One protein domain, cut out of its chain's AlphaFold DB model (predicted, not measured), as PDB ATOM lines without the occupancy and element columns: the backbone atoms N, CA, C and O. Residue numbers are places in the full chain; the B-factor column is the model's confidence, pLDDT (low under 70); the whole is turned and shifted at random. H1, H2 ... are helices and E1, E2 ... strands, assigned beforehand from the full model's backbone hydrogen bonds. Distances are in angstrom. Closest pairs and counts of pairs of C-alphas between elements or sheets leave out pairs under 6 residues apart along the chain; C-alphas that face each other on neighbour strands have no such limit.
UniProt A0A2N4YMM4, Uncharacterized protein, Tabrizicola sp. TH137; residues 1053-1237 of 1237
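This is residues 1053 to 1237 of the 1237 residues of an uncharacterized protein of Tabrizicola sp. TH137 (UniProt A0A2N4YMM4). A long, strongly twisted sheet runs through the whole, with a smaller sheet over each of its two parts: E1, E2, E6 and E5 partly face E3, E4 and E7, joined to them where E4 runs on into E5, and E10, E12 and E17 face E9, E11 and E16. In that second part the chain winds in stacked turns, with H1 in the turn from E10 back to E11. The 185 printed residues hold, in order, strands E1 to E10, helix H1 and strands E11 to E17: mostly strand. The branched ten-strand sheet is mixed, E1 E2 E6 E5 antiparallel, E10 E12 E17 parallel. The whole is compact, radius of gyration of the C-alphas 16.1 A, spanning 46 by 38 by 31 A.

Begin at E1, residues 1054 to 1058, a hairpin with E2, residues 1061 to 1068; N 1056 and O 1064 are 2.8 A apart. Beyond E2 find E6, residues 1100 to 1105, with N 1065 and O 1103 at 2.9 A, then E5, residues 1090 to 1095, with N 1093 and O 1102 at 2.8 A. E4, residues 1086 to 1088, runs on into E5 at 37 degrees and forms a hairpin with E3, residues 1073 to 1079; N 1078 and O 1086 are 2.8 A apart. On the other side of E3 is antiparallel E7, residues 1116 to 1122, with N 1075 and O 1120 at 3.0 A. E7 forms a hairpin with E8, residues 1128 to 1134; N 1119 and O 1131 are 2.8 A apart. Parallel neighbours follow: E9, residues 1155 to 1159, N 1132 to O 1157 2.8 A; E11, residues 1184 to 1188, N 1186 to O 1156 2.9 A; E16, residues 1225 to 1229, N 1187 to O 1227 2.8 A. E14, residues 1207 to 1209, E15, residues 1212 to 1219, and E16 form a meander, each strand the antiparallel neighbour of the one before; N 1207 and O 1214 are 2.9 A apart, N 1215 and O 1228 2.8 A. E13, residues 1200 to 1203, lies on the same side of E15 as E14, with N 1218 and O 1202 at 2.8 A. E12, residues 1194 to 1197, is between E10, residues 1167 to 1170, and E17, residues 1233 to 1236; N 1196 and O 1168 are 2.8 A apart, N 1195 and O 1233 2.9 A. H1, residues 1172 to 1178, is on the branched sheet at a height of 7.8 A, every O i to N i+4 pair within hydrogen-bond range.

Find C-alpha 1054 at (-26.301, 38.628, -34.960), where E1 begins. E2 measures 21.9 A and E15 21.4 A from first to last C-alpha. E17 ends at C-alpha 1236, (-47.308, 49.483, -15.581).

The C-alphas farthest apart, Asn 1107 and Thr 1201, are 46.5 A apart. The printed part has no cut; the link E8 to E9 is long, 20 residues. Residues 1096 to 1098 have pLDDT under 70.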
ATOM      1  N   ILE A1053     -25.775  39.694 -30.785       85.56
ATOM      2  CA  ILE A1053     -25.543  40.731 -31.803       85.56
ATOM      3  C   ILE A1053     -26.178  40.337 -33.152       85.56
ATOM      4  O   ILE A1053     -27.001  41.064 -33.718       85.56
ATOM      5  N   GLU A1054     -25.826  39.156 -33.671       85.75
ATOM      6  CA  GLU A1054     -26.301  38.628 -34.960       85.75
ATOM      7  C   GLU A1054     -26.827  37.192 -34.796       85.75
ATOM      8  O   GLU A1054     -26.241  36.391 -34.070       85.75
ATOM      9  N   THR A1055     -27.901  36.828 -35.507       88.94
ATOM     10  CA  THR A1055     -28.440  35.457 -35.543       88.94
ATOM     11  C   THR A1055     -28.316  34.835 -36.932       88.94
ATOM     12  O   THR A1055     -28.813  35.380 -37.918       88.94
ATOM     13  N   GLN A1056     -27.718  33.648 -37.026       87.00
ATOM     14  CA  GLN A1056     -27.533  32.926 -38.283       87.00
ATOM     15  C   GLN A1056     -28.678  31.932 -38.523       87.00
ATOM     16  O   GLN A1056     -28.649  30.813 -38.019       87.00
ATOM     17  N   ASP A1057     -29.659  32.294 -39.354       86.56
ATOM     18  CA  ASP A1057     -30.841  31.459 -39.637       86.56
ATOM     19  C   ASP A1057     -30.734  30.619 -40.926       86.56
ATOM     20  O   ASP A1057     -30.119  31.027 -41.916       86.56
ATOM     21  N   VAL A1058     -31.371  29.440 -40.941       82.56
ATOM     22  CA  VAL A1058     -31.694  28.653 -42.149       82.56
ATOM     23  C   VAL A1058     -33.162  28.240 -42.093       82.56
ATOM     24  O   VAL A1058     -33.591  27.627 -41.121       82.56
ATOM     25  N   ALA A1059     -33.928  28.523 -43.151       81.75
ATOM     26  CA  ALA A1059     -35.320  28.072 -43.300       81.75
ATOM     27  C   ALA A1059     -36.251  28.392 -42.101       81.75
ATOM     28  O   ALA A1059     -37.206  27.661 -41.855       81.75
ATOM     29  N   GLY A1060     -35.974  29.484 -41.377       77.06
ATOM     30  CA  GLY A1060     -36.730  29.926 -40.196       77.06
ATOM     31  C   GLY A1060     -36.188  29.441 -38.844       77.06
ATOM     32  O   GLY A1060     -36.712  29.855 -37.821       77.06
ATOM     33  N   ALA A1061     -35.146  28.605 -38.808       85.38
ATOM     34  CA  ALA A1061     -34.526  28.142 -37.564       85.38
ATOM     35  C   ALA A1061     -33.083  28.652 -37.422       85.38
ATOM     36  O   ALA A1061     -32.300  28.620 -38.378       85.38
ATOM     37  N   MET A1062     -32.710  29.080 -36.217       90.62
ATOM     38  CA  MET A1062     -31.378  29.597 -35.908       90.62
ATOM     39  C   MET A1062     -30.369  28.450 -35.773       90.62
ATOM     40  O   MET A1062     -30.575  27.531 -34.983       90.62
ATOM     41  N   ARG A1063     -29.250  28.511 -36.503       91.06
ATOM     42  CA  ARG A1063     -28.114  27.560 -36.429       91.06
ATOM     43  C   ARG A1063     -26.906  28.100 -35.648       91.06
ATOM     44  O   ARG A1063     -25.840  27.493 -35.682       91.06
ATOM     45  N   GLY A1064     -27.035  29.259 -35.014       89.12
ATOM     46  CA  GLY A1064     -25.957  29.927 -34.290       89.12
ATOM     47  C   GLY A1064     -26.174  31.431 -34.180       89.12
ATOM     48  O   GLY A1064     -27.043  31.981 -34.859       89.12
ATOM     49  N   PHE A1065     -25.365  32.083 -33.356       92.19
ATOM     50  CA  PHE A1065     -25.429  33.511 -33.074       92.19
ATOM     51  C   PHE A1065     -24.048  34.069 -32.702       92.19
ATOM     52  O   PHE A1065     -23.122  33.309 -32.414       92.19
ATOM     53  N   THR A1066     -23.928  35.391 -32.707       88.44
ATOM     54  CA  THR A1066     -22.713  36.137 -32.357       88.44
ATOM     55  C   THR A1066     -22.941  36.929 -31.064       88.44
ATOM     56  O   THR A1066     -24.002  37.531 -30.913       88.44
ATOM     57  N   THR A1067     -21.966  36.943 -30.155       87.75
ATOM     58  CA  THR A1067     -21.907  37.764 -28.920       87.75
ATOM     59  C   THR A1067     -20.562  38.500 -28.865       87.75
ATOM     60  O   THR A1067     -19.705  38.251 -29.709       87.75
ATOM     61  N   LEU A1068     -20.348  39.396 -27.899       83.94
ATOM     62  CA  LEU A1068     -19.000  39.874 -27.559       83.94
ATOM     63  C   LEU A1068     -18.141  38.726 -26.995       83.94
ATOM     64  O   LEU A1068     -18.686  37.799 -26.393       83.94
ATOM     65  N   THR A1069     -16.822  38.803 -27.195       82.31
ATOM     66  CA  THR A1069     -15.830  37.850 -26.658       82.31
ATOM     67  C   THR A1069     -15.671  37.971 -25.137       82.31
ATOM     68  O   THR A1069     -15.531  39.086 -24.635       82.31
ATOM     69  N   SER A1070     -15.589  36.839 -24.426       80.94
ATOM     70  CA  SER A1070     -15.161  36.774 -23.015       80.94
ATOM     71  C   SER A1070     -14.242  35.576 -22.739       80.94
ATOM     72  O   SER A1070     -14.220  34.607 -23.499       80.94
ATOM     73  N   GLU A1071     -13.482  35.619 -21.645       80.62
ATOM     74  CA  GLU A1071     -12.708  34.472 -21.136       80.62
ATOM     75  C   GLU A1071     -13.588  33.464 -20.361       80.62
ATOM     76  O   GLU A1071     -13.133  32.362 -20.056       80.62
ATOM     77  N   ASP A1072     -14.854  33.812 -20.098       86.88
ATOM     78  CA  ASP A1072     -15.839  32.944 -19.443       86.88
ATOM     79  C   ASP A1072     -16.152  31.677 -20.252       86.88
ATOM     80  O   ASP A1072     -16.080  31.634 -21.485       86.88
ATOM     81  N   SER A1073     -16.578  30.629 -19.548       86.69
ATOM     82  CA  SER A1073     -17.031  29.380 -20.155       86.69
ATOM     83  C   SER A1073     -18.539  29.400 -20.434       86.69
ATOM     84  O   SER A1073     -19.343  29.676 -19.548       86.69
ATOM     85  N   TYR A1074     -18.933  29.107 -21.679       89.25
ATOM     86  CA  TYR A1074     -20.319  29.248 -22.146       89.25
ATOM     87  C   TYR A1074     -21.085  27.916 -22.226       89.25
ATOM     88  O   TYR A1074     -20.577  26.922 -22.756       89.25
ATOM     89  N   LEU A1075     -22.365  27.922 -21.830       91.50
ATOM     90  CA  LEU A1075     -23.319  26.823 -22.051       91.50
ATOM     91  C   LEU A1075     -24.630  27.328 -22.671       91.50
ATOM     92  O   LEU A1075     -25.067  28.446 -22.417       91.50
ATOM     93  N   PHE A1076     -25.296  26.487 -23.469       93.12
ATOM     94  CA  PHE A1076     -26.465  26.883 -24.266       93.12
ATOM     95  C   PHE A1076     -27.619  25.891 -24.108       93.12
ATOM     96  O   PHE A1076     -27.414  24.682 -24.219       93.12
ATOM     97  N   HIS A1077     -28.847  26.379 -23.927       92.62
ATOM     98  CA  HIS A1077     -30.036  25.541 -23.739       92.62
ATOM     99  C   HIS A1077     -31.238  26.082 -24.513       92.62
ATOM    100  O   HIS A1077     -31.570  27.257 -24.420       92.62
ATOM    101  N   ARG A1078     -31.942  25.226 -25.256       92.19
ATOM    102  CA  ARG A1078     -33.190  25.592 -25.937       92.19
ATOM    103  C   ARG A1078     -34.403  25.284 -25.066       92.19
ATOM    104  O   ARG A1078     -34.510  24.171 -24.555       92.19
ATOM    105  N   VAL A1079     -35.346  26.220 -24.979       90.56
ATOM    106  CA  VAL A1079     -36.629  26.040 -24.283       90.56
ATOM    107  C   VAL A1079     -37.783  26.170 -25.278       90.56
ATOM    108  O   VAL A1079     -38.183  27.262 -25.692       90.56
ATOM    109  N   ASP A1080     -38.300  25.018 -25.694       83.81
ATOM    110  CA  ASP A1080     -39.440  24.907 -26.605       83.81
ATOM    111  C   ASP A1080     -40.770  25.171 -25.876       83.81
ATOM    112  O   ASP A1080     -40.843  25.124 -24.652       83.81
ATOM    113  N   ALA A1081     -41.851  25.409 -26.625       74.62
ATOM    114  CA  ALA A1081     -43.173  25.688 -26.050       74.62
ATOM    115  C   ALA A1081     -43.800  24.508 -25.268       74.62
ATOM    116  O   ALA A1081     -44.801  24.694 -24.584       74.62
ATOM    117  N   THR A1082     -43.233  23.298 -25.361       73.50
ATOM    118  CA  THR A1082     -43.605  22.137 -24.533       73.50
ATOM    119  C   THR A1082     -42.381  21.259 -24.249       73.50
ATOM    120  O   THR A1082     -41.966  20.496 -25.127       73.50
ATOM    121  N   GLY A1083     -41.828  21.316 -23.035       73.06
ATOM    122  CA  GLY A1083     -40.800  20.380 -22.564       73.06
ATOM    123  C   GLY A1083     -39.731  20.984 -21.647       73.06
ATOM    124  O   GLY A1083     -39.652  22.195 -21.456       73.06
ATOM    125  N   ALA A1084     -38.893  20.096 -21.111       80.12
ATOM    126  CA  ALA A1084     -37.674  20.419 -20.366       80.12
ATOM    127  C   ALA A1084     -36.600  21.065 -21.279       80.12
ATOM    128  O   ALA A1084     -36.645  20.861 -22.497       80.12
ATOM    129  N   PRO A1085     -35.619  21.809 -20.727       88.12
ATOM    130  CA  PRO A1085     -34.613  22.491 -21.535       88.12
ATOM    131  C   PRO A1085     -33.687  21.496 -22.245       88.12
ATOM    132  O   PRO A1085     -33.236  20.503 -21.672       88.12
ATOM    133  N   VAL A1086     -33.379  21.775 -23.510       89.69
ATOM    134  CA  VAL A1086     -32.546  20.923 -24.368       89.69
ATOM    135  C   VAL A1086     -31.176  21.566 -24.543       89.69
ATOM    136  O   VAL A1086     -31.046  22.553 -25.266       89.69
ATOM    137  N   ALA A1087     -30.145  20.991 -23.921       89.81
ATOM    138  CA  ALA A1087     -28.766  21.446 -24.086       89.81
ATOM    139  C   ALA A1087     -28.342  21.450 -25.569       89.81
ATOM    140  O   ALA A1087     -28.493  20.459 -26.297       89.81
ATOM    141  N   LEU A1088     -27.805  22.582 -26.019       90.88
ATOM    142  CA  LEU A1088     -27.257  22.780 -27.353       90.88
ATOM    143  C   LEU A1088     -25.732  22.705 -27.292       90.88
ATOM    144  O   LEU A1088     -25.094  23.247 -26.395       90.88
ATOM    145  N   GLN A1089     -25.139  22.033 -28.268       89.44
ATOM    146  CA  GLN A1089     -23.694  21.939 -28.423       89.44
ATOM    147  C   GLN A1089     -23.269  22.886 -29.538       89.44
ATOM    148  O   GLN A1089     -23.620  22.659 -30.699       89.44
ATOM    149  N   ALA A1090     -22.530  23.941 -29.205       89.12
ATOM    150  CA  ALA A1090     -22.004  24.892 -30.175       89.12
ATOM    151  C   ALA A1090     -20.492  24.717 -30.367       89.12
ATOM    152  O   ALA A1090     -19.771  24.398 -29.428       89.12
ATOM    153  N   THR A1091     -20.003  24.971 -31.580       89.06
ATOM    154  CA  THR A1091     -18.601  25.355 -31.791       89.06
ATOM    155  C   THR A1091     -18.504  26.867 -31.745       89.06
ATOM    156  O   THR A1091     -19.126  27.540 -32.573       89.06
ATOM    157  N   GLU A1092     -17.701  27.369 -30.818       88.25
ATOM    158  CA  GLU A1092     -17.198  28.740 -30.802       88.25
ATOM    159  C   GLU A1092     -16.256  28.995 -31.995       88.25
ATOM    160  O   GLU A1092     -15.505  28.112 -32.424       88.25
ATOM    161  N   GLN A1093     -16.288  30.214 -32.529       85.12
ATOM    162  CA  GLN A1093     -15.253  30.786 -33.385       85.12
ATOM    163  C   GLN A1093     -15.018  32.236 -32.961       85.12
ATOM    164  O   GLN A1093     -15.764  33.124 -33.379       85.12
ATOM    165  N   ARG A1094     -13.983  32.466 -32.145       81.75
ATOM    166  CA  ARG A1094     -13.587  33.811 -31.707       81.75
ATOM    167  C   ARG A1094     -13.101  34.657 -32.880       81.75
ATOM    168  O   ARG A1094     -12.291  34.191 -33.687       81.75
ATOM    169  N   ASN A1095     -13.576  35.895 -32.980       73.88
ATOM    170  CA  ASN A1095     -13.238  36.840 -34.040       73.88
ATOM    171  C   ASN A1095     -12.748  38.164 -33.430       73.88
ATOM    172  O   ASN A1095     -13.516  39.080 -33.142       73.88
ATOM    173  N   ALA A1096     -11.431  38.263 -33.245       63.22
ATOM    174  CA  ALA A1096     -10.809  39.336 -32.471       63.22
ATOM    175  C   ALA A1096     -10.787  40.725 -33.149       63.22
ATOM    176  O   ALA A1096     -10.533  41.711 -32.464       63.22
ATOM    177  N   GLU A1097     -11.026  40.843 -34.464       64.38
ATOM    178  CA  GLU A1097     -11.009  42.155 -35.146       64.38
ATOM    179  C   GLU A1097     -12.305  42.986 -35.005       64.38
ATOM    180  O   GLU A1097     -12.206  44.213 -35.071       64.38
ATOM    181  N   PRO A1098     -13.493  42.394 -34.760       67.56
ATOM    182  CA  PRO A1098     -14.622  43.107 -34.148       67.56
ATOM    183  C   PRO A1098     -14.729  42.928 -32.619       67.56
ATOM    184  O   PRO A1098     -15.387  43.744 -31.982       67.56
ATOM    185  N   GLY A1099     -14.084  41.911 -32.028       80.00
ATOM    186  CA  GLY A1099     -14.227  41.574 -30.600       80.00
ATOM    187  C   GLY A1099     -15.466  40.719 -30.307       80.00
ATOM    188  O   GLY A1099     -16.145  40.924 -29.301       80.00
ATOM    189  N   GLU A1100     -15.789  39.809 -31.227       86.38
ATOM    190  CA  GLU A1100     -17.028  39.034 -31.234       86.38
ATOM    191  C   GLU A1100     -16.760  37.523 -31.288       86.38
ATOM    192  O   GLU A1100     -15.967  37.056 -32.107       86.38
ATOM    193  N   ASP A1101     -17.502  36.740 -30.508       86.06
ATOM    194  CA  ASP A1101     -17.464  35.280 -30.534       86.06
ATOM    195  C   ASP A1101     -18.708  34.714 -31.227       86.06
ATOM    196  O   ASP A1101     -19.855  34.971 -30.849       86.06
ATOM    197  N   LEU A1102     -18.474  33.926 -32.278       88.94
ATOM    198  CA  LEU A1102     -19.519  33.306 -33.086       88.94
ATOM    199  C   LEU A1102     -19.744  31.849 -32.672       88.94
ATOM    200  O   LEU A1102     -18.978  30.954 -33.031       88.94
ATOM    201  N   PHE A1103     -20.864  31.590 -32.008       91.69
ATOM    202  CA  PHE A1103     -21.309  30.252 -31.641       91.69
ATOM    203  C   PHE A1103     -22.189  29.651 -32.739       91.69
ATOM    204  O   PHE A1103     -23.262  30.163 -33.055       91.69
ATOM    205  N   ARG A1104     -21.769  28.525 -33.330       91.50
ATOM    206  CA  ARG A1104     -22.597  27.747 -34.272       91.50
ATOM    207  C   ARG A1104     -23.035  26.424 -33.671       91.50
ATOM    208  O   ARG A1104     -22.193  25.606 -33.313       91.50
ATOM    209  N   PHE A1105     -24.344  26.190 -33.624       92.69
ATOM    210  CA  PHE A1105     -24.924  24.942 -33.140       92.69
ATOM    211  C   PHE A1105     -24.549  23.772 -34.063       92.69
ATOM    212  O   PHE A1105     -24.595  23.859 -35.293       92.69
ATOM    213  N   THR A1106     -24.131  22.671 -33.449       88.06
ATOM    214  CA  THR A1106     -23.560  21.492 -34.109       88.06
ATOM    215  C   THR A1106     -24.606  20.390 -34.279       88.06
ATOM    216  O   THR A1106     -25.755  20.530 -33.867       88.06
ATOM    217  N   ASN A1107     -24.235  19.273 -34.913       85.81
ATOM    218  CA  ASN A1107     -25.064  18.059 -35.005       85.81
ATOM    219  C   ASN A1107     -26.469  18.253 -35.624       85.81
ATOM    220  O   ASN A1107     -27.350  17.416 -35.446       85.81
ATOM    221  N   GLY A1108     -26.687  19.347 -36.364       80.56
ATOM    222  CA  GLY A1108     -28.000  19.722 -36.901       80.56
ATOM    223  C   GLY A1108     -28.964  20.319 -35.866       80.56
ATOM    224  O   GLY A1108     -30.130  20.544 -36.191       80.56
ATOM    225  N   GLN A1109     -28.502  20.588 -34.640       89.94
ATOM    226  CA  GLN A1109     -29.269  21.338 -33.652       89.94
ATOM    227  C   GLN A1109     -29.519  22.766 -34.151       89.94
ATOM    228  O   GLN A1109     -28.663  23.399 -34.766       89.94
ATOM    229  N   THR A1110     -30.719  23.264 -33.875       89.50
ATOM    230  CA  THR A1110     -31.162  24.627 -34.180       89.50
ATOM    231  C   THR A1110     -32.128  25.103 -33.097       89.50
ATOM    232  O   THR A1110     -32.666  24.282 -32.345       89.50
ATOM    233  N   VAL A1111     -32.374  26.412 -33.031       90.19
ATOM    234  CA  VAL A1111     -33.506  27.006 -32.305       90.19
ATOM    235  C   VAL A1111     -34.617  27.291 -33.325       90.19
ATOM    236  O   VAL A1111     -34.435  28.186 -34.153       90.19
ATOM    237  N   PRO A1112     -35.715  26.511 -33.356       89.00
ATOM    238  CA  PRO A1112     -36.847  26.783 -34.237       89.00
ATOM    239  C   PRO A1112     -37.559  28.082 -33.859       89.00
ATOM    240  O   PRO A1112     -37.476  28.544 -32.724       89.00
ATOM    241  N   ASP A1113     -38.295  28.642 -34.812       87.56
ATOM    242  CA  ASP A1113     -39.088  29.843 -34.570       87.56
ATOM    243  C   ASP A1113     -40.194  29.590 -33.528       87.56
ATOM    244  O   ASP A1113     -40.912  28.588 -33.597       87.56
ATOM    245  N   GLY A1114     -40.310  30.484 -32.542       85.19
ATOM    246  CA  GLY A1114     -41.172  30.340 -31.364       85.19
ATOM    247  C   GLY A1114     -40.506  29.666 -30.150       85.19
ATOM    248  O   GLY A1114     -41.118  29.609 -29.076       85.19
ATOM    249  N   SER A1115     -39.269  29.176 -30.276       88.44
ATOM    250  CA  SER A1115     -38.464  28.634 -29.168       88.44
ATOM    251  C   SER A1115     -37.572  29.709 -28.533       88.44
ATOM    252  O   SER A1115     -37.233  30.705 -29.168       88.44
ATOM    253  N   TYR A1116     -37.168  29.511 -27.277       92.50
ATOM    254  CA  TYR A1116     -36.230  30.405 -26.584       92.50
ATOM    255  C   TYR A1116     -34.853  29.746 -26.431       92.50
ATOM    256  O   TYR A1116     -34.725  28.523 -26.559       92.50
ATOM    257  N   LEU A1117     -33.830  30.552 -26.160       92.19
ATOM    258  CA  LEU A1117     -32.437  30.144 -25.986       92.19
ATOM    259  C   LEU A1117     -31.890  30.758 -24.692       92.19
ATOM    260  O   LEU A1117     -31.771  31.971 -24.608       92.19
ATOM    261  N   VAL A1118     -31.527  29.937 -23.711       92.81
ATOM    262  CA  VAL A1118     -30.748  30.372 -22.544       92.81
ATOM    263  C   VAL A1118     -29.258  30.216 -22.843       92.81
ATOM    264  O   VAL A1118     -28.833  29.201 -23.406       92.81
ATOM    265  N   ILE A1119     -28.484  31.224 -22.460       92.44
ATOM    266  CA  ILE A1119     -27.026  31.300 -22.547       92.44
ATOM    267  C   ILE A1119     -26.504  31.480 -21.117       92.44
ATOM    268  O   ILE A1119     -26.867  32.469 -20.491       92.44
ATOM    269  N   ASN A1120     -25.690  30.551 -20.615       90.75
ATOM    270  CA  ASN A1120     -24.986  30.658 -19.329       90.75
ATOM    271  C   ASN A1120     -23.507  30.996 -19.571       90.75
ATOM    272  O   ASN A1120     -22.948  30.561 -20.584       90.75
ATOM    273  N   THR A1121     -22.890  31.698 -18.627       89.06
ATOM    274  CA  THR A1121     -21.468  32.068 -18.573       89.06
ATOM    275  C   THR A1121     -20.927  31.832 -17.164       89.06
ATOM    276  O   THR A1121     -21.532  32.306 -16.204       89.06
ATOM    277  N   THR A1122     -19.799  31.126 -17.043       87.06
ATOM    278  CA  THR A1122     -19.149  30.791 -15.759       87.06
ATOM    279  C   THR A1122     -17.666  31.160 -15.774       87.06
ATOM    280  O   THR A1122     -16.957  30.795 -16.719       87.06
ATOM    281  N   ASP A1123     -17.207  31.830 -14.718       87.00
ATOM    282  CA  ASP A1123     -15.834  32.330 -14.549       87.00
ATOM    283  C   ASP A1123     -14.839  31.259 -14.002       87.00
ATOM    284  O   ASP A1123     -15.230  30.111 -13.753       87.00
ATOM    285  N   PRO A1124     -13.541  31.587 -13.805       81.88
ATOM    286  CA  PRO A1124     -12.547  30.648 -13.267       81.88
ATOM    287  C   PRO A1124     -12.705  30.250 -11.786       81.88
ATOM    288  O   PRO A1124     -12.113  29.247 -11.384       81.88
ATOM    289  N   ALA A1125     -13.456  31.004 -10.976       81.75
ATOM    290  CA  ALA A1125     -13.713  30.721  -9.558       81.75
ATOM    291  C   ALA A1125     -15.040  29.962  -9.328       81.75
ATOM    292  O   ALA A1125     -15.288  29.431  -8.238       81.75
ATOM    293  N   GLY A1126     -15.880  29.869 -10.360       82.88
ATOM    294  CA  GLY A1126     -17.164  29.176 -10.356       82.88
ATOM    295  C   GLY A1126     -18.367  30.065 -10.035       82.88
ATOM    296  O   GLY A1126     -19.357  29.544  -9.521       82.88
ATOM    297  N   ASN A1127     -18.303  31.373 -10.301       85.06
ATOM    298  CA  ASN A1127     -19.476  32.254 -10.269       85.06
ATOM    299  C   ASN A1127     -20.137  32.307 -11.672       85.06
ATOM    300  O   ASN A1127     -19.460  32.147 -12.689       85.06
ATOM    301  N   GLU A1128     -21.464  32.485 -11.746       85.88
ATOM    302  CA  GLU A1128     -22.272  32.300 -12.975       85.88
ATOM    303  C   GLU A1128     -23.164  33.514 -13.318       85.88
ATOM    304  O   GLU A1128     -23.509  34.296 -12.435       85.88
ATOM    305  N   ALA A1129     -23.584  33.637 -14.586       86.44
ATOM    306  CA  ALA A1129     -24.601  34.589 -15.067       86.44
ATOM    307  C   ALA A1129     -25.341  34.052 -16.318       86.44
ATOM    308  O   ALA A1129     -24.714  33.429 -17.174       86.44
ATOM    309  N   ASN A1130     -26.653  34.311 -16.483       89.25
ATOM    310  CA  ASN A1130     -27.445  33.775 -17.614       89.25
ATOM    311  C   ASN A1130     -28.267  34.828 -18.386       89.25
ATOM    312  O   ASN A1130     -28.748  35.809 -17.829       89.25
ATOM    313  N   THR A1131     -28.533  34.582 -19.673       91.38
ATOM    314  CA  THR A1131     -29.420  35.398 -20.533       91.38
ATOM    315  C   THR A1131     -30.415  34.543 -21.320       91.38
ATOM    316  O   THR A1131     -30.029  33.559 -21.948       91.38
ATOM    317  N   LEU A1132     -31.694  34.935 -21.326       92.62
ATOM    318  CA  LEU A1132     -32.792  34.313 -22.075       92.62
ATOM    319  C   LEU A1132     -33.116  35.096 -23.358       92.62
ATOM    320  O   LEU A1132     -33.783  36.124 -23.335       92.62
ATOM    321  N   PHE A1133     -32.702  34.561 -24.498       92.69
ATOM    322  CA  PHE A1133     -32.948  35.120 -25.821       92.69
ATOM    323  C   PHE A1133     -34.227  34.556 -26.469       92.69
ATOM    324  O   PHE A1133     -34.428  33.336 -26.539       92.69
ATOM    325  N   ILE A1134     -35.083  35.433 -27.000       91.75
ATOM    326  CA  ILE A1134     -36.378  35.085 -27.604       91.75
ATOM    327  C   ILE A1134     -36.275  35.042 -29.139       91.75
ATOM    328  O   ILE A1134     -36.032  36.056 -29.789       91.75
ATOM    329  N   LYS A1135     -36.515  33.872 -29.753       88.94
ATOM    330  CA  LYS A1135     -36.510  33.704 -31.219       88.94
ATOM    331  C   LYS A1135     -37.929  33.530 -31.770       88.94
ATOM    332  O   LYS A1135     -38.507  32.451 -31.633       88.94
ATOM    333  N   ASN A1136     -38.494  34.557 -32.411       84.44
ATOM    334  CA  ASN A1136     -39.806  34.453 -33.065       84.44
ATOM    335  C   ASN A1136     -39.979  35.467 -34.215       84.44
ATOM    336  O   ASN A1136     -40.015  36.664 -33.976       84.44
ATOM    337  N   THR A1137     -40.141  35.034 -35.467       83.25
ATOM    338  CA  THR A1137     -40.309  35.949 -36.616       83.25
ATOM    339  C   THR A1137     -41.748  36.426 -36.855       83.25
ATOM    340  O   THR A1137     -41.991  37.183 -37.798       83.25
ATOM    341  N   ALA A1138     -42.714  36.024 -36.023       81.31
ATOM    342  CA  ALA A1138     -44.093  36.502 -36.110       81.31
ATOM    343  C   ALA A1138     -44.282  37.849 -35.387       81.31
ATOM    344  O   ALA A1138     -44.166  37.916 -34.167       81.31
ATOM    345  N   THR A1139     -44.659  38.895 -36.132       82.81
ATOM    346  CA  THR A1139     -45.066  40.198 -35.570       82.81
ATOM    347  C   THR A1139     -46.235  40.047 -34.594       82.81
ATOM    348  O   THR A1139     -47.272  39.495 -34.982       82.81
ATOM    349  N   GLY A1140     -46.105  40.581 -33.378       79.94
ATOM    350  CA  GLY A1140     -47.147  40.528 -32.346       79.94
ATOM    351  C   GLY A1140     -47.088  39.275 -31.466       79.94
ATOM    352  O   GLY A1140     -48.131  38.781 -31.037       79.94
ATOM    353  N   ALA A1141     -45.898  38.707 -31.260       84.12
ATOM    354  CA  ALA A1141     -45.705  37.478 -30.493       84.12
ATOM    355  C   ALA A1141     -45.845  37.687 -28.975       84.12
ATOM    356  O   ALA A1141     -45.170  38.531 -28.394       84.12
ATOM    357  N   GLU A1142     -46.652  36.862 -28.307       87.31
ATOM    358  CA  GLU A1142     -46.737  36.835 -26.841       87.31
ATOM    359  C   GLU A1142     -45.586  36.001 -26.241       87.31
ATOM    360  O   GLU A1142     -45.315  34.879 -26.689       87.31
ATOM    361  N   VAL A1143     -44.883  36.555 -25.249       90.88
ATOM    362  CA  VAL A1143     -43.746  35.914 -24.570       90.88
ATOM    363  C   VAL A1143     -44.223  35.266 -23.272       90.88
ATOM    364  O   VAL A1143     -44.652  35.944 -22.342       90.88
ATOM    365  N   ASP A1144     -44.134  33.938 -23.213       89.25
ATOM    366  CA  ASP A1144     -44.608  33.119 -22.099       89.25
ATOM    367  C   ASP A1144     -43.452  32.722 -21.172       89.25
ATOM    368  O   ASP A1144     -42.707  31.778 -21.448       89.25
ATOM    369  N   LEU A1145     -43.323  33.429 -20.047       89.75
ATOM    370  CA  LEU A1145     -42.343  33.119 -19.000       89.75
ATOM    371  C   LEU A1145     -42.687  31.862 -18.180       89.75
ATOM    372  O   LEU A1145     -41.875  31.423 -17.372       89.75
ATOM    373  N   ASN A1146     -43.860  31.250 -18.378       86.94
ATOM    374  CA  ASN A1146     -44.307  30.089 -17.601       86.94
ATOM    375  C   ASN A1146     -43.866  28.748 -18.218       86.94
ATOM    376  O   ASN A1146     -44.328  27.686 -17.790       86.94
ATOM    377  N   ARG A1147     -42.981  28.768 -19.227       88.81
ATOM    378  CA  ARG A1147     -42.424  27.546 -19.824       88.81
ATOM    379  C   ARG A1147     -41.657  26.752 -18.769       88.81
ATOM    380  O   ARG A1147     -40.661  27.218 -18.229       88.81
ATOM    381  N   GLU A1148     -42.096  25.513 -18.561       81.75
ATOM    382  CA  GLU A1148     -41.645  24.586 -17.508       81.75
ATOM    383  C   GLU A1148     -40.113  24.412 -17.428       81.75
ATOM    384  O   GLU A1148     -39.577  24.126 -16.362       81.75
ATOM    385  N   GLY A1149     -39.397  24.622 -18.539       83.12
ATOM    386  CA  GLY A1149     -37.939  24.544 -18.604       83.12
ATOM    387  C   GLY A1149     -37.147  25.812 -18.250       83.12
ATOM    388  O   GLY A1149     -35.923  25.748 -18.320       83.12
ATOM    389  N   LEU A1150     -37.783  26.942 -17.912       86.88
ATOM    390  CA  LEU A1150     -37.076  28.190 -17.569       86.88
ATOM    391  C   LEU A1150     -36.571  28.225 -16.121       86.88
ATOM    392  O   LEU A1150     -35.461  28.684 -15.890       86.88
ATOM    393  N   ALA A1151     -37.315  27.649 -15.171       83.56
ATOM    394  CA  ALA A1151     -36.957  27.594 -13.742       83.56
ATOM    395  C   ALA A1151     -35.777  26.641 -13.409       83.56
ATOM    396  O   ALA A1151     -35.632  26.186 -12.276       83.56
ATOM    397  N   ALA A1152     -34.969  26.290 -14.412       84.25
ATOM    398  CA  ALA A1152     -33.737  25.512 -14.296       84.25
ATOM    399  C   ALA A1152     -32.469  26.382 -14.433       84.25
ATOM    400  O   ALA A1152     -31.366  25.839 -14.404       84.25
ATOM    401  N   PHE A1153     -32.625  27.700 -14.607       88.06
ATOM    402  CA  PHE A1153     -31.553  28.669 -14.839       88.06
ATOM    403  C   PHE A1153     -31.748  29.905 -13.961       88.06
ATOM    404  O   PHE A1153     -32.885  30.247 -13.639       88.06
ATOM    405  N   ASP A1154     -30.648  30.580 -13.631       86.69
ATOM    406  CA  ASP A1154     -30.651  31.827 -12.863       86.69
ATOM    407  C   ASP A1154     -30.436  33.015 -13.815       86.69
ATOM    408  O   ASP A1154     -29.311  33.383 -14.157       86.69
ATOM    409  N   LEU A1155     -31.539  33.506 -14.380       89.25
ATOM    410  CA  LEU A1155     -31.574  34.487 -15.462       89.25
ATOM    411  C   LEU A1155     -31.231  35.892 -14.969       89.25
ATOM    412  O   LEU A1155     -32.017  36.545 -14.298       89.25
ATOM    413  N   SER A1156     -30.100  36.404 -15.432       88.50
ATOM    414  CA  SER A1156     -29.667  37.788 -15.243       88.50
ATOM    415  C   SER A1156     -30.268  38.734 -16.301       88.50
ATOM    416  O   SER A1156     -30.387  39.938 -16.068       88.50
ATOM    417  N   ALA A1157     -30.678  38.219 -17.473       91.12
ATOM    418  CA  ALA A1157     -31.283  39.020 -18.546       91.12
ATOM    419  C   ALA A1157     -32.308  38.279 -19.439       91.12
ATOM    420  O   ALA A1157     -32.291  37.053 -19.558       91.12
ATOM    421  N   ILE A1158     -33.156  39.049 -20.135       92.69
ATOM    422  CA  ILE A1158     -34.029  38.656 -21.255       92.69
ATOM    423  C   ILE A1158     -33.738  39.560 -22.466       92.69
ATOM    424  O   ILE A1158     -33.623  40.776 -22.327       92.69
ATOM    425  N   ASP A1159     -33.670  38.973 -23.661       91.00
ATOM    426  CA  ASP A1159     -33.413  39.660 -24.933       91.00
ATOM    427  C   ASP A1159     -34.549  39.381 -25.938       91.00
ATOM    428  O   ASP A1159     -34.760  38.240 -26.367       91.00
ATOM    429  N   LEU A1160     -35.304  40.431 -26.282       90.31
ATOM    430  CA  LEU A1160     -36.445  40.414 -27.205       90.31
ATOM    431  C   LEU A1160     -36.070  40.819 -28.643       90.31
ATOM    432  O   LEU A1160     -36.912  40.719 -29.531       90.31
ATOM    433  N   THR A1161     -34.824  41.225 -28.921       85.50
ATOM    434  CA  THR A1161     -34.417  41.953 -30.150       85.50
ATOM    435  C   THR A1161     -34.604  41.197 -31.478       85.50
ATOM    436  O   THR A1161     -34.349  41.739 -32.557       85.50
ATOM    437  N   ARG A1162     -35.043  39.931 -31.454       85.44
ATOM    438  CA  ARG A1162     -35.444  39.145 -32.639       85.44
ATOM    439  C   ARG A1162     -36.842  38.523 -32.499       85.44
ATOM    440  O   ARG A1162     -37.092  37.444 -33.049       85.44
ATOM    441  N   ALA A1163     -37.740  39.233 -31.817       86.12
ATOM    442  CA  ALA A1163     -39.167  38.958 -31.708       86.12
ATOM    443  C   ALA A1163     -39.997  40.227 -32.021       86.12
ATOM    444  O   ALA A1163     -40.350  40.947 -31.100       86.12
ATOM    445  N   PRO A1164     -40.307  40.537 -33.298       84.19
ATOM    446  CA  PRO A1164     -40.880  41.835 -33.669       84.19
ATOM    447  C   PRO A1164     -42.264  42.116 -33.065       84.19
ATOM    448  O   PRO A1164     -43.163  41.271 -33.131       84.19
ATOM    449  N   ASP A1165     -42.464  43.336 -32.566       86.25
ATOM    450  CA  ASP A1165     -43.693  43.778 -31.894       86.25
ATOM    451  C   ASP A1165     -44.088  42.829 -30.732       86.25
ATOM    452  O   ASP A1165     -45.270  42.517 -30.542       86.25
ATOM    453  N   ALA A1166     -43.110  42.283 -29.999       88.25
ATOM    454  CA  ALA A1166     -43.345  41.289 -28.952       88.25
ATOM    455  C   ALA A1166     -44.120  41.866 -27.762       88.25
ATOM    456  O   ALA A1166     -43.919  43.003 -27.350       88.25
ATOM    457  N   SER A1167     -44.979  41.048 -27.156       89.75
ATOM    458  CA  SER A1167     -45.733  41.383 -25.948       89.75
ATOM    459  C   SER A1167     -45.301  40.487 -24.792       89.75
ATOM    460  O   SER A1167     -45.592  39.292 -24.789       89.75
ATOM    461  N   LEU A1168     -44.648  41.064 -23.785       91.81
ATOM    462  CA  LEU A1168     -44.220  40.379 -22.561       91.81
ATOM    463  C   LEU A1168     -45.058  40.853 -21.365       91.81
ATOM    464  O   LEU A1168     -45.402  42.029 -21.270       91.81
ATOM    465  N   THR A1169     -45.365  39.955 -20.427       91.06
ATOM    466  CA  THR A1169     -45.903  40.305 -19.100       91.06
ATOM    467  C   THR A1169     -45.080  39.603 -18.023       91.06
ATOM    468  O   THR A1169     -44.767  38.425 -18.183       91.06
ATOM    469  N   ILE A1170     -44.732  40.318 -16.949       91.25
ATOM    470  CA  ILE A1170     -43.918  39.795 -15.839       91.25
ATOM    471  C   ILE A1170     -44.408  40.315 -14.475       91.25
ATOM    472  O   ILE A1170     -44.757  41.490 -14.338       91.25
ATOM    473  N   THR A1171     -44.442  39.425 -13.478       92.06
ATOM    474  CA  THR A1171     -44.818  39.688 -12.071       92.06
ATOM    475  C   THR A1171     -43.618  39.549 -11.118       92.06
ATOM    476  O   THR A1171     -42.593  38.984 -11.500       92.06
ATOM    477  N   GLU A1172     -43.740  39.991  -9.855       90.12
ATOM    478  CA  GLU A1172     -42.710  39.732  -8.820       90.12
ATOM    479  C   GLU A1172     -42.428  38.226  -8.646       90.12
ATOM    480  O   GLU A1172     -41.274  37.825  -8.517       90.12
ATOM    481  N   GLU A1173     -43.467  37.383  -8.665       90.19
ATOM    482  CA  GLU A1173     -43.324  35.929  -8.499       90.19
ATOM    483  C   GLU A1173     -42.534  35.303  -9.657       90.19
ATOM    484  O   GLU A1173     -41.643  34.490  -9.423       90.19
ATOM    485  N   GLN A1174     -42.806  35.725 -10.897       89.31
ATOM    486  CA  GLN A1174     -42.054  35.279 -12.072       89.31
ATOM    487  C   GLN A1174     -40.615  35.805 -12.058       89.31
ATOM    488  O   GLN A1174     -39.701  35.051 -12.364       89.31
ATOM    489  N   LEU A1175     -40.400  37.062 -11.661       90.56
ATOM    490  CA  LEU A1175     -39.068  37.650 -11.524       90.56
ATOM    491  C   LEU A1175     -38.208  36.837 -10.540       90.56
ATOM    492  O   LEU A1175     -37.166  36.313 -10.920       90.56
ATOM    493  N   LEU A1176     -38.694  36.629  -9.312       88.12
ATOM    494  CA  LEU A1176     -37.992  35.850  -8.283       88.12
ATOM    495  C   LEU A1176     -37.783  34.374  -8.656       88.12
ATOM    496  O   LEU A1176     -36.794  33.779  -8.236       88.12
ATOM    497  N   ALA A1177     -38.706  33.772  -9.411       87.19
ATOM    498  CA  ALA A1177     -38.582  32.389  -9.875       87.19
ATOM    499  C   ALA A1177     -37.578  32.218 -11.028       87.19
ATOM    500  O   ALA A1177     -37.136  31.097 -11.274       87.19
ATOM    501  N   LEU A1178     -37.238  33.304 -11.730       87.56
ATOM    502  CA  LEU A1178     -36.262  33.311 -12.817       87.56
ATOM    503  C   LEU A1178     -34.872  33.779 -12.372       87.56
ATOM    504  O   LEU A1178     -33.912  33.355 -12.996       87.56
ATOM    505  N   THR A1179     -34.747  34.615 -11.333       86.75
ATOM    506  CA  THR A1179     -33.479  35.281 -10.946       86.75
ATOM    507  C   THR A1179     -32.985  34.935  -9.527       86.75
ATOM    508  O   THR A1179     -32.417  35.791  -8.841       86.75
ATOM    509  N   GLY A1180     -33.337  33.751  -9.019       80.88
ATOM    510  CA  GLY A1180     -32.754  33.133  -7.818       80.88
ATOM    511  C   GLY A1180     -32.400  34.067  -6.635       80.88
ATOM    512  O   GLY A1180     -33.277  34.765  -6.103       80.88
ATOM    513  N   PRO A1181     -31.148  34.050  -6.129       74.69
ATOM    514  CA  PRO A1181     -30.688  34.952  -5.075       74.69
ATOM    515  C   PRO A1181     -30.381  36.375  -5.578       74.69
ATOM    516  O   PRO A1181     -30.444  37.299  -4.764       74.69
ATOM    517  N   ASP A1182     -30.111  36.557  -6.874       77.75
ATOM    518  CA  ASP A1182     -29.621  37.809  -7.477       77.75
ATOM    519  C   ASP A1182     -30.725  38.859  -7.677       77.75
ATOM    520  O   ASP A1182     -30.477  40.067  -7.624       77.75
ATOM    521  N   ARG A1183     -31.973  38.401  -7.847       85.44
ATOM    522  CA  ARG A1183     -33.213  39.208  -7.829       85.44
ATOM    523  C   ARG A1183     -33.263  40.352  -8.843       85.44
ATOM    524  O   ARG A1183     -34.050  41.283  -8.669       85.44
ATOM    525  N   THR A1184     -32.433  40.301  -9.876       85.69
ATOM    526  CA  THR A1184     -32.189  41.419 -10.787       85.69
ATOM    527  C   THR A1184     -32.203  40.917 -12.222       85.69
ATOM    528  O   THR A1184     -31.443  40.017 -12.560       85.69
ATOM    529  N   LEU A1185     -33.062  41.499 -13.061       90.56
ATOM    530  CA  LEU A1185     -33.268  41.075 -14.446       90.56
ATOM    531  C   LEU A1185     -33.159  42.259 -15.409       90.56
ATOM    532  O   LEU A1185     -33.909  43.230 -15.300       90.56
ATOM    533  N   VAL A1186     -32.276  42.169 -16.397       90.19
ATOM    534  CA  VAL A1186     -32.232  43.117 -17.523       90.19
ATOM    535  C   VAL A1186     -33.226  42.678 -18.605       90.19
ATOM    536  O   VAL A1186     -33.323  41.489 -18.886       90.19
ATOM    537  N   ILE A1187     -33.965  43.592 -19.238       92.00
ATOM    538  CA  ILE A1187     -34.870  43.289 -20.362       92.00
ATOM    539  C   ILE A1187     -34.558  44.224 -21.536       92.00
ATOM    540  O   ILE A1187     -34.662  45.444 -21.399       92.00
ATOM    541  N   LYS A1188     -34.195  43.628 -22.679       89.44
ATOM    542  CA  LYS A1188     -33.748  44.302 -23.913       89.44
ATOM    543  C   LYS A1188     -34.688  44.044 -25.093       89.44
ATOM    544  O   LYS A1188     -35.338  42.998 -25.098       89.44
ATOM    545  N   GLY A1189     -34.764  44.922 -26.097       87.50
ATOM    546  CA  GLY A1189     -35.749  44.794 -27.189       87.50
ATOM    547  C   GLY A1189     -35.697  45.876 -28.275       87.50
ATOM    548  O   GLY A1189     -34.723  46.611 -28.388       87.50
ATOM    549  N   GLU A1190     -36.740  45.959 -29.108       86.75
ATOM    550  CA  GLU A1190     -36.947  47.063 -30.060       86.75
ATOM    551  C   GLU A1190     -38.118  47.967 -29.616       86.75
ATOM    552  O   GLU A1190     -39.085  47.516 -29.003       86.75
ATOM    553  N   ALA A1191     -38.093  49.255 -29.974       86.06
ATOM    554  CA  ALA A1191     -39.093  50.255 -29.557       86.06
ATOM    555  C   ALA A1191     -40.555  50.018 -30.030       86.06
ATOM    556  O   ALA A1191     -41.430  50.851 -29.767       86.06
ATOM    557  N   THR A1192     -40.845  48.932 -30.759       86.81
ATOM    558  CA  THR A1192     -42.222  48.495 -31.069       86.81
ATOM    559  C   THR A1192     -42.718  47.356 -30.175       86.81
ATOM    560  O   THR A1192     -43.926  47.107 -30.143       86.81
ATOM    561  N   ASP A1193     -41.831  46.727 -29.403       90.12
ATOM    562  CA  ASP A1193     -42.167  45.729 -28.391       90.12
ATOM    563  C   ASP A1193     -42.873  46.389 -27.198       90.12
ATOM    564  O   ASP A1193     -42.692  47.577 -26.914       90.12
ATOM    565  N   HIS A1194     -43.698  45.617 -26.489       90.00
ATOM    566  CA  HIS A1194     -44.500  46.068 -25.361       90.00
ATOM    567  C   HIS A1194     -44.328  45.176 -24.123       90.00
ATOM    568  O   HIS A1194     -44.756  44.019 -24.100       90.00
ATOM    569  N   VAL A1195     -43.794  45.742 -23.039       91.00
ATOM    570  CA  VAL A1195     -43.639  45.054 -21.748       91.00
ATOM    571  C   VAL A1195     -44.691  45.535 -20.745       91.00
ATOM    572  O   VAL A1195     -44.819  46.725 -20.461       91.00
ATOM    573  N   THR A1196     -45.444  44.595 -20.176       91.00
ATOM    574  CA  THR A1196     -46.368  44.834 -19.062       91.00
ATOM    575  C   THR A1196     -45.692  44.440 -17.752       91.00
ATOM    576  O   THR A1196     -45.476  43.255 -17.493       91.00
ATOM    577  N   LEU A1197     -45.365  45.432 -16.926       90.12
ATOM    578  CA  LEU A1197     -44.794  45.239 -15.594       90.12
ATOM    579  C   LEU A1197     -45.920  45.263 -14.555       90.12
ATOM    580  O   LEU A1197     -46.570  46.297 -14.371       90.12
ATOM    581  N   ALA A1198     -46.148  44.133 -13.889       88.38
ATOM    582  CA  ALA A1198     -47.148  44.009 -12.835       88.38
ATOM    583  C   ALA A1198     -46.548  44.243 -11.440       88.38
ATOM    584  O   ALA A1198     -45.404  43.871 -11.176       88.38
ATOM    585  N   ASP A1199     -47.346  44.827 -10.543       85.44
ATOM    586  CA  ASP A1199     -47.031  45.019  -9.123       85.44
ATOM    587  C   ASP A1199     -45.793  45.909  -8.878       85.44
ATOM    588  O   ASP A1199     -45.041  45.719  -7.921       85.44
ATOM    589  N   VAL A1200     -45.570  46.913  -9.732       87.56
ATOM    590  CA  VAL A1200     -44.445  47.856  -9.594       87.56
ATOM    591  C   VAL A1200     -44.635  48.749  -8.364       87.56
ATOM    592  O   VAL A1200     -45.556  49.564  -8.292       87.56
ATOM    593  N   THR A1201     -43.712  48.655  -7.407       87.00
ATOM    594  CA  THR A1201     -43.729  49.438  -6.160       87.00
ATOM    595  C   THR A1201     -42.767  50.618  -6.165       87.00
ATOM    596  O   THR A1201     -42.963  51.572  -5.408       87.00
ATOM    597  N   SER A1202     -41.740  50.591  -7.018       86.56
ATOM    598  CA  SER A1202     -40.783  51.687  -7.177       86.56
ATOM    599  C   SER A1202     -40.350  51.832  -8.635       86.56
ATOM    600  O   SER A1202     -40.220  50.845  -9.356       86.56
ATOM    601  N   VAL A1203     -40.117  53.074  -9.058       86.44
ATOM    602  CA  VAL A1203     -39.432  53.410 -10.311       86.44
ATOM    603  C   VAL A1203     -38.291  54.343  -9.937       86.44
ATOM    604  O   VAL A1203     -38.514  55.346  -9.250       86.44
ATOM    605  N   GLN A1204     -37.073  53.995 -10.328       84.50
ATOM    606  CA  GLN A1204     -35.873  54.773 -10.029       84.50
ATOM    607  C   GLN A1204     -35.558  55.721 -11.197       84.50
ATOM    608  O   GLN A1204     -36.248  55.727 -12.215       84.50
ATOM    609  N   ALA A1205     -34.542  56.574 -11.044       77.06
ATOM    610  CA  ALA A1205     -34.041  57.343 -12.182       77.06
ATOM    611  C   ALA A1205     -33.396  56.395 -13.206       77.06
ATOM    612  O   ALA A1205     -32.832  55.371 -12.819       77.06
ATOM    613  N   ASN A1206     -33.454  56.749 -14.489       78.25
ATOM    614  CA  ASN A1206     -32.846  55.937 -15.534       78.25
ATOM    615  C   ASN A1206     -31.319  55.856 -15.373       78.25
ATOM    616  O   ASN A1206     -30.646  56.851 -15.091       78.25
ATOM    617  N   GLN A1207     -30.771  54.655 -15.550       83.19
ATOM    618  CA  GLN A1207     -29.349  54.371 -15.396       83.19
ATOM    619  C   GLN A1207     -28.741  54.013 -16.748       83.19
ATOM    620  O   GLN A1207     -29.222  53.124 -17.447       83.19
ATOM    621  N   THR A1208     -27.648  54.683 -17.112       81.31
ATOM    622  CA  THR A1208     -26.842  54.271 -18.264       81.31
ATOM    623  C   THR A1208     -25.913  53.132 -17.851       81.31
ATOM    624  O   THR A1208     -25.048  53.332 -16.999       81.31
ATOM    625  N   ILE A1209     -26.067  51.956 -18.461       74.50
ATOM    626  CA  ILE A1209     -25.189  50.790 -18.276       74.50
ATOM    627  C   ILE A1209     -24.627  50.414 -19.645       74.50
ATOM    628  O   ILE A1209     -25.374  50.204 -20.598       74.50
ATOM    629  N   ASN A1210     -23.297  50.398 -19.758       70.25
ATOM    630  CA  ASN A1210     -22.540  50.079 -20.978       70.25
ATOM    631  C   ASN A1210     -22.981  50.845 -22.249       70.25
ATOM    632  O   ASN A1210     -22.762  50.400 -23.370       70.25
ATOM    633  N   GLY A1211     -23.551  52.043 -22.069       73.62
ATOM    634  CA  GLY A1211     -23.994  52.947 -23.138       73.62
ATOM    635  C   GLY A1211     -25.504  52.944 -23.394       73.62
ATOM    636  O   GLY A1211     -26.023  53.964 -23.849       73.62
ATOM    637  N   THR A1212     -26.211  51.870 -23.039       78.19
ATOM    638  CA  THR A1212     -27.680  51.798 -23.101       78.19
ATOM    639  C   THR A1212     -28.301  52.428 -21.856       78.19
ATOM    640  O   THR A1212     -27.712  52.392 -20.774       78.19
ATOM    641  N   VAL A1213     -29.483  53.027 -21.997       86.38
ATOM    642  CA  VAL A1213     -30.245  53.629 -20.898       86.38
ATOM    643  C   VAL A1213     -31.361  52.672 -20.480       86.38
ATOM    644  O   VAL A1213     -32.152  52.243 -21.312       86.38
ATOM    645  N   TYR A1214     -31.424  52.359 -19.187       89.00
ATOM    646  CA  TYR A1214     -32.442  51.488 -18.605       89.00
ATOM    647  C   TYR A1214     -33.290  52.266 -17.597       89.00
ATOM    648  O   TYR A1214     -32.747  52.906 -16.692       89.00
ATOM    649  N   ASP A1215     -34.613  52.173 -17.709       88.50
ATOM    650  CA  ASP A1215     -35.526  52.512 -16.618       88.50
ATOM    651  C   ASP A1215     -35.557  51.344 -15.623       88.50
ATOM    652  O   ASP A1215     -35.790  50.192 -15.999       88.50
ATOM    653  N   ILE A1216     -35.327  51.639 -14.340       89.88
ATOM    654  CA  ILE A1216     -35.263  50.612 -13.297       89.88
ATOM    655  C   ILE A1216     -36.561  50.583 -12.492       89.88
ATOM    656  O   ILE A1216     -36.943  51.566 -11.851       89.88
ATOM    657  N   TYR A1217     -37.197  49.419 -12.475       90.50
ATOM    658  CA  TYR A1217     -38.441  49.127 -11.778       90.50
ATOM    659  C   TYR A1217     -38.173  48.167 -10.620       90.50
ATOM    660  O   TYR A1217     -37.469  47.177 -10.785       90.50
ATOM    661  N   THR A1218     -38.747  48.429  -9.448       88.56
ATOM    662  CA  THR A1218     -38.829  47.448  -8.357       88.56
ATOM    663  C   THR A1218     -40.217  46.830  -8.383       88.56
ATOM    664  O   THR A1218     -41.208  47.566  -8.332       88.56
ATOM    665  N   LEU A1219     -40.294  45.504  -8.460       89.62
ATOM    666  CA  LEU A1219     -41.557  44.770  -8.415       89.62
ATOM    667  C   LEU A1219     -41.778  44.250  -6.989       89.62
ATOM    668  O   LEU A1219     -40.874  43.701  -6.361       89.62
ATOM    669  N   GLY A1220     -42.986  44.463  -6.472       87.00
ATOM    670  CA  GLY A1220     -43.430  43.990  -5.166       87.00
ATOM    671  C   GLY A1220     -42.565  44.430  -3.979       87.00
ATOM    672  O   GLY A1220     -42.245  45.611  -3.823       87.00
ATOM    673  N   THR A1221     -42.265  43.507  -3.064       83.12
ATOM    674  CA  THR A1221     -41.712  43.821  -1.725       83.12
ATOM    675  C   THR A1221     -40.408  43.106  -1.370       83.12
ATOM    676  O   THR A1221     -39.770  43.461  -0.379       83.12
ATOM    677  N   SER A1222     -39.970  42.149  -2.184       82.88
ATOM    678  CA  SER A1222     -38.688  41.438  -2.076       82.88
ATOM    679  C   SER A1222     -37.457  42.304  -2.361       82.88
ATOM    680  O   SER A1222     -36.336  41.892  -2.047       82.88
ATOM    681  N   GLY A1223     -37.672  43.474  -2.973       83.19
ATOM    682  CA  GLY A1223     -36.632  44.349  -3.510       83.19
ATOM    683  C   GLY A1223     -36.180  43.988  -4.929       83.19
ATOM    684  O   GLY A1223     -35.289  44.662  -5.435       83.19
ATOM    685  N   ALA A1224     -36.772  42.969  -5.563       88.56
ATOM    686  CA  ALA A1224     -36.366  42.507  -6.887       88.56
ATOM    687  C   ALA A1224     -36.555  43.578  -7.976       88.56
ATOM    688  O   ALA A1224     -37.531  44.340  -7.966       88.56
ATOM    689  N   GLN A1225     -35.598  43.653  -8.902       90.81
ATOM    690  CA  GLN A1225     -35.460  44.747  -9.860       90.81
ATOM    691  C   GLN A1225     -35.522  44.269 -11.313       90.81
ATOM    692  O   GLN A1225     -34.910  43.269 -11.680       90.81
ATOM    693  N   ILE A1226     -36.211  45.041 -12.152       91.62
ATOM    694  CA  ILE A1226     -36.169  44.935 -13.612       91.62
ATOM    695  C   ILE A1226     -35.503  46.190 -14.168       91.62
ATOM    696  O   ILE A1226     -35.912  47.304 -13.842       91.62
ATOM    697  N   LEU A1227     -34.500  46.008 -15.022       91.12
ATOM    698  CA  LEU A1227     -33.832  47.064 -15.774       91.12
ATOM    699  C   LEU A1227     -34.292  46.956 -17.230       91.12
ATOM    700  O   LEU A1227     -33.819  46.094 -17.965       91.12
ATOM    701  N   LEU A1228     -35.246  47.793 -17.632       91.81
ATOM    702  CA  LEU A1228     -35.891  47.749 -18.947       91.81
ATOM    703  C   LEU A1228     -35.324  48.856 -19.846       91.81
ATOM    704  O   LEU A1228     -35.263  50.004 -19.406       91.81
ATOM    705  N   GLU A1229     -34.913  48.541 -21.079       90.94
ATOM    706  CA  GLU A1229     -34.387  49.551 -22.020       90.94
ATOM    707  C   GLU A1229     -35.419  50.670 -22.284       90.94
ATOM    708  O   GLU A1229     -36.628  50.431 -22.372       90.94
ATOM    709  N   ASP A1230     -34.956  51.925 -22.317       85.12
ATOM    710  CA  ASP A1230     -35.827  53.093 -22.123       85.12
ATOM    711  C   ASP A1230     -36.758  53.420 -23.304       85.12
ATOM    712  O   ASP A1230     -37.770  54.110 -23.107       85.12
ATOM    713  N   ASP A1231     -36.486  52.877 -24.491       84.12
ATOM    714  CA  ASP A1231     -37.283  53.030 -25.711       84.12
ATOM    715  C   ASP A1231     -38.384  51.966 -25.899       84.12
ATOM    716  O   ASP A1231     -39.336  52.216 -26.644       84.12
ATOM    717  N   ILE A1232     -38.328  50.836 -25.179       88.56
ATOM    718  CA  ILE A1232     -39.334  49.760 -25.237       88.56
ATOM    719  C   ILE A1232     -40.694  50.260 -24.725       88.56
ATOM    720  O   ILE A1232     -40.808  50.797 -23.619       88.56
ATOM    721  N   SER A1233     -41.770  50.052 -25.490       87.19
ATOM    722  CA  SER A1233     -43.118  50.456 -25.071       87.19
ATOM    723  C   SER A1233     -43.544  49.694 -23.814       87.19
ATOM    724  O   SER A1233     -43.225  48.519 -23.642       87.19
ATOM    725  N   ARG A1234     -44.261  50.344 -22.893       89.19
ATOM    726  CA  ARG A1234     -44.540  49.740 -21.583       89.19
ATOM    727  C   ARG A1234     -45.869  50.137 -20.964       89.19
ATOM    728  O   ARG A1234     -46.279  51.298 -21.013       89.19
ATOM    729  N   SER A1235     -46.497  49.157 -20.322       87.81
ATOM    730  CA  SER A1235     -47.615  49.334 -19.397       87.81
ATOM    731  C   SER A1235     -47.168  48.952 -17.992       87.81
ATOM    732  O   SER A1235     -46.464  47.964 -17.806       87.81
ATOM    733  N   VAL A1236     -47.596  49.727 -16.999       83.88
ATOM    734  CA  VAL A1236     -47.308  49.483 -15.581       83.88
ATOM    735  C   VAL A1236     -48.631  49.466 -14.823       83.88
ATOM    736  O   VAL A1236     -49.471  50.344 -15.055       83.88
ATOM    737  N   THR A1237     -48.820  48.477 -13.948       75.06
ATOM    738  CA  THR A1237     -50.037  48.286 -13.133       75.06
ATOM    739  C   THR A1237     -49.712  48.085 -11.663       75.06
ATOM    740  O   THR A1237     -48.898  47.172 -11.396       75.06
TER     741      THR A1237